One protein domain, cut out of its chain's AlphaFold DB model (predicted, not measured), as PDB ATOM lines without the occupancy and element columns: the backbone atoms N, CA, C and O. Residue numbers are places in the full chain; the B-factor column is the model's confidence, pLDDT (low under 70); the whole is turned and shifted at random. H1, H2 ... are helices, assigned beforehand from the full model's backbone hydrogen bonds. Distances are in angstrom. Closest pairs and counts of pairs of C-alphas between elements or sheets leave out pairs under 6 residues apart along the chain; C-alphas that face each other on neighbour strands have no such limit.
ATOM      1  N   ALA A 126     110.166  97.445 182.962       88.31
ATOM      2  CA  ALA A 126     109.605  98.355 181.967       88.31
ATOM      3  C   ALA A 126     109.752  99.827 182.383       88.31
ATOM      4  O   ALA A 126     110.028 100.689 181.539       88.31
ATOM      5  N   GLU A 127     109.587 100.129 183.669       88.00
ATOM      6  CA  GLU A 127     109.789 101.467 184.217       88.00
ATOM      7  C   GLU A 127     111.264 101.881 184.173       88.00
ATOM      8  O   GLU A 127     111.569 102.972 183.679       88.00
ATOM      9  N   GLU A 128     112.185 101.000 184.563       89.56
ATOM     10  CA  GLU A 128     113.628 101.234 184.453       89.56
ATOM     11  C   GLU A 128     114.051 101.547 183.016       89.56
ATOM     12  O   GLU A 128     114.748 102.535 182.769       89.56
ATOM     13  N   ASN A 129     113.582 100.764 182.041       90.69
ATOM     14  CA  ASN A 129     113.886 100.994 180.628       90.69
ATOM     15  C   ASN A 129     113.341 102.339 180.130       90.69
ATOM     16  O   ASN A 129     114.030 103.062 179.402       90.69
ATOM     17  N   ARG A 130     112.128 102.725 180.550       91.12
ATOM     18  CA  ARG A 130     111.561 104.047 180.227       91.12
ATOM     19  C   ARG A 130     112.360 105.177 180.865       91.12
ATOM     20  O   ARG A 130     112.562 106.207 180.219       91.12
ATOM     21  N   ASN A 131     112.832 104.995 182.094       91.12
ATOM     22  CA  ASN A 131     113.649 105.981 182.796       91.12
ATOM     23  C   ASN A 131     115.028 106.128 182.147       91.12
ATOM     24  O   ASN A 131     115.451 107.256 181.905       91.12
ATOM     25  N   ARG A 132     115.676 105.025 181.749       89.62
ATOM     26  CA  ARG A 132     116.931 105.054 180.976       89.62
ATOM     27  C   ARG A 132     116.759 105.767 179.639       89.62
ATOM     28  O   ARG A 132     117.551 106.646 179.314       89.62
ATOM     29  N   ALA A 133     115.700 105.462 178.891       90.12
ATOM     30  CA  ALA A 133     115.419 106.136 177.624       90.12
ATOM     31  C   ALA A 133     115.172 107.644 177.812       90.12
ATOM     32  O   ALA A 133     115.644 108.460 177.019       90.12
ATOM     33  N   ARG A 134     114.464 108.036 178.882       91.50
ATOM     34  CA  ARG A 134     114.270 109.450 179.247       91.50
ATOM     35  C   ARG A 134     115.573 110.131 179.643       91.50
ATOM     36  O   ARG A 134     115.776 111.273 179.241       91.50
ATOM     37  N   TYR A 135     116.422 109.449 180.408       90.62
ATOM     38  CA  TYR A 135     117.730 109.951 180.812       90.62
ATOM     39  C   TYR A 135     118.602 110.217 179.585       90.62
ATOM     40  O   TYR A 135     118.997 111.355 179.376       90.62
ATOM     41  N   ILE A 136     118.767 109.227 178.701       91.19
ATOM     42  CA  ILE A 136     119.540 109.376 177.458       91.19
ATOM     43  C   ILE A 136     118.989 110.521 176.607       91.19
ATOM     44  O   ILE A 136     119.750 111.364 176.146       91.19
ATOM     45  N   LYS A 137     117.664 110.593 176.422       90.88
ATOM     46  CA  LYS A 137     117.052 111.669 175.632       90.88
ATOM     47  C   LYS A 137     117.332 113.051 176.226       90.88
ATOM     48  O   LYS A 137     117.607 113.971 175.465       90.88
ATOM     49  N   LYS A 138     117.260 113.205 177.553       90.06
ATOM     50  CA  LYS A 138     117.618 114.463 178.225       90.06
ATOM     51  C   LYS A 138     119.100 114.781 178.062       90.06
ATOM     52  O   LYS A 138     119.413 115.888 177.653       90.06
ATOM     53  N   SER A 139     119.975 113.810 178.303       86.38
ATOM     54  CA  SER A 139     121.420 114.000 178.188       86.38
ATOM     55  C   SER A 139     121.849 114.369 176.771       86.38
ATOM     56  O   SER A 139     122.730 115.197 176.625       86.38
ATOM     57  N   VAL A 140     121.226 113.817 175.722       88.19
ATOM     58  CA  VAL A 140     121.522 114.205 174.328       88.19
ATOM     59  C   VAL A 140     121.111 115.650 174.042       88.19
ATOM     60  O   VAL A 140     121.836 116.351 173.345       88.19
ATOM     61  N   VAL A 141     119.968 116.100 174.573       86.31
ATOM     62  CA  VAL A 141     119.525 117.495 174.426       86.31
ATOM     63  C   VAL A 141     120.471 118.438 175.168       86.31
ATOM     64  O   VAL A 141     120.962 119.382 174.567       86.31
ATOM     65  N   GLU A 142     120.791 118.134 176.426       84.69
ATOM     66  CA  GLU A 142     121.713 118.923 177.253       84.69
ATOM     67  C   GLU A 142     123.118 118.986 176.639       84.69
ATOM     68  O   GLU A 142     123.730 120.047 176.590       84.69
ATOM     69  N   LEU A 143     123.613 117.870 176.089       83.50
ATOM     70  CA  LEU A 143     124.879 117.852 175.363       83.50
ATOM     71  C   LEU A 143     124.798 118.720 174.101       83.50
ATOM     72  O   LEU A 143     125.721 119.474 173.834       83.50
ATOM     73  N   GLY A 144     123.702 118.641 173.340       81.38
ATOM     74  CA  GLY A 144     123.487 119.473 172.154       81.38
ATOM     75  C   GLY A 144     123.512 120.970 172.470       81.38
ATOM     76  O   GLY A 144     124.211 121.716 171.792       81.38
ATOM     77  N   GLU A 145     122.825 121.389 173.536       80.69
ATOM     78  CA  GLU A 145     122.840 122.777 174.022       80.69
ATOM     79  C   GLU A 145     124.261 123.222 174.415       80.69
ATOM     80  O   GLU A 145     124.693 124.313 174.051       80.69
ATOM     81  N   LEU A 146     125.026 122.352 175.078       79.88
ATOM     82  CA  LEU A 146     126.406 122.637 175.487       79.88
ATOM     83  C   LEU A 146     127.373 122.729 174.292       79.88
ATOM     84  O   LEU A 146     128.301 123.536 174.297       79.88
ATOM     85  N   PHE A 147     127.157 121.908 173.260       76.50
ATOM     86  CA  PHE A 147     127.909 121.968 172.004       76.50
ATOM     87  C   PHE A 147     127.603 123.256 171.231       76.50
ATOM     88  O   PHE A 147     128.537 123.886 170.744       76.50
ATOM     89  N   GLU A 148     126.334 123.677 171.157       76.94
ATOM     90  CA  GLU A 148     125.954 124.963 170.552       76.94
ATOM     91  C   GLU A 148     126.520 126.168 171.321       76.94
ATOM     92  O   GLU A 148     126.822 127.195 170.717       76.94
ATOM     93  N   GLU A 149     126.687 126.060 172.642       76.44
ATOM     94  CA  GLU A 149     127.316 127.107 173.454       76.44
ATOM     95  C   GLU A 149     128.838 127.196 173.236       76.44
ATOM     96  O   GLU A 149     129.403 128.296 173.260       76.44
ATOM     97  N   LEU A 150     129.509 126.061 172.999       75.38
ATOM     98  CA  LEU A 150     130.946 126.023 172.711       75.38
ATOM     99  C   LEU A 150     131.295 126.412 171.264       75.38
ATOM    100  O   LEU A 150     132.330 127.048 171.056       75.38
ATOM    101  N   ASP A 151     130.473 126.021 170.287       77.06
ATOM    102  CA  ASP A 151     130.681 126.268 168.852       77.06
ATOM    103  C   ASP A 151     130.372 127.734 168.494       77.06
ATOM    104  O   ASP A 151     129.264 128.106 168.087       77.06
ATOM    105  N   ARG A 152     131.365 128.614 168.683       71.31
ATOM    106  CA  ARG A 152     131.199 130.060 168.465       71.31
ATOM    107  C   ARG A 152     131.121 130.435 166.997       71.31
ATOM    108  O   ARG A 152     130.497 131.450 166.675       71.31
ATOM    109  N   ASP A 153     131.799 129.692 166.131       74.19
ATOM    110  CA  ASP A 153     131.818 129.968 164.696       74.19
ATOM    111  C   ASP A 153     130.681 129.256 163.935       74.19
ATOM    112  O   ASP A 153     130.438 129.578 162.767       74.19
ATOM    113  N   ARG A 154     129.909 128.402 164.630       74.44
ATOM    114  CA  ARG A 154     128.738 127.653 164.143       74.44
ATOM    115  C   ARG A 154     129.061 126.757 162.957       74.44
ATOM    116  O   ARG A 154     128.214 126.539 162.084       74.44
ATOM    117  N   ASN A 155     130.294 126.272 162.887       78.19
ATOM    118  CA  ASN A 155     130.735 125.409 161.801       78.19
ATOM    119  C   ASN A 155     130.312 123.934 162.019       78.19
ATOM    120  O   ASN A 155     130.471 123.115 161.109       78.19
ATOM    121  N   GLY A 156     129.740 123.602 163.185       71.88
ATOM    122  CA  GLY A 156     129.292 122.263 163.569       71.88
ATOM    123  C   GLY A 156     130.405 121.341 164.083       71.88
ATOM    124  O   GLY A 156     130.176 120.140 164.241       71.88
ATOM    125  N   LEU A 157     131.612 121.863 164.317       74.00
ATOM    126  CA  LEU A 157     132.813 121.148 164.749       74.00
ATOM    127  C   LEU A 157     133.471 121.890 165.919       74.00
ATOM    128  O   LEU A 157     133.916 123.019 165.774       74.00
ATOM    129  N   ILE A 158     133.653 121.211 167.055       72.12
ATOM    130  CA  ILE A 158     134.414 121.791 168.171       72.12
ATOM    131  C   ILE A 158     135.910 121.684 167.889       72.12
ATOM    132  O   ILE A 158     136.469 120.585 167.785       72.12
ATOM    133  N   THR A 159     136.584 122.827 167.823       72.38
ATOM    134  CA  THR A 159     138.038 122.883 167.669       72.38
ATOM    135  C   THR A 159     138.767 122.769 169.020       72.38
ATOM    136  O   THR A 159     138.239 123.164 170.064       72.38
ATOM    137  N   PRO A 160     140.027 122.284 169.056       66.19
ATOM    138  CA  PRO A 160     140.818 122.208 170.295       66.19
ATOM    139  C   PRO A 160     141.021 123.562 170.992       66.19
ATOM    140  O   PRO A 160     141.299 123.611 172.189       66.19
ATOM    141  N   PHE A 161     140.905 124.662 170.243       63.50
ATOM    142  CA  PHE A 161     141.001 126.022 170.761       63.50
ATOM    143  C   PHE A 161     139.724 126.447 171.503       63.50
ATOM    144  O   PHE A 161     139.824 127.010 172.591       63.50
ATOM    145  N   GLU A 162     138.544 126.116 170.974       66.62
ATOM    146  CA  GLU A 162     137.248 126.348 171.636       66.62
ATOM    147  C   GLU A 162     137.095 125.496 172.899       66.62
ATOM    148  O   GLU A 162     136.615 125.980 173.923       66.62
ATOM    149  N   LEU A 163     137.603 124.261 172.877       67.94
ATOM    150  CA  LEU A 163     137.595 123.367 174.038       67.94
ATOM    151  C   LEU A 163     138.455 123.896 175.202       67.94
ATOM    152  O   LEU A 163     138.072 123.785 176.364       67.94
ATOM    153  N   ASN A 164     139.606 124.505 174.899       65.50
ATOM    154  CA  ASN A 164     140.525 125.067 175.898       65.50
ATOM    155  C   ASN A 164     140.068 126.418 176.479       65.50
ATOM    156  O   ASN A 164     140.689 126.910 177.422       65.50
ATOM    157  N   MET A 165     139.014 127.036 175.933       63.69
ATOM    158  CA  MET A 165     138.422 128.251 176.505       63.69
ATOM    159  C   MET A 165     137.533 127.966 177.726       63.69
ATOM    160  O   MET A 165     137.201 128.902 178.453       63.69
ATOM    161  N   VAL A 166     137.179 126.701 177.984       62.06
ATOM    162  CA  VAL A 166     136.434 126.285 179.181       62.06
ATOM    163  C   VAL A 166     137.407 126.160 180.368       62.06
ATOM    164  O   VAL A 166     138.313 125.324 180.323       62.06
TER     165      VAL A 166
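This is residues 126 to 166 of the 182 residues of the protein "Cacna1b protein" of Symbiodinium natans (UniProt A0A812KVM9). One long straight helix, H1, makes the length of the model, and a small head of loop with the short helix H2 sits at its far end. Residues 126 to 146 of H1 stick out free as a shaft. The printed part has 41 residues, with two named helices, H1 then H2, and no named strand; the class is all helix. It is extended, with a radius of gyration of the C-alphas of 14.2 A and spans of 43 by 17 by 11 A.

H1, residues 126 to 150, and H2, residues 160 to 163, are close but not clearly touching, with the closest C-alphas, those of Leu 150 and Glu 162, 6.4 A apart. A short link of 9 residues joins them. In H1 every O i to N i+4 pair is within hydrogen-bond range; H2 is too short for such a pair, and its single O i to N i+3 pair is not within range.

H1 runs 36.1 A from C-alpha 126 at (109.605, 98.355, 181.967) to C-alpha 150 at (130.946, 126.023, 172.711). H2 measures 5.1 A and ends at C-alpha 163 at (137.595, 123.367, 174.038).

The two C-alphas farthest apart, those of Ala 126 and Phe 161, are 43.3 A apart. The printed part has no cut. Mean pLDDT of the printed part is 79.8, and residues 160 to 166 are under 70.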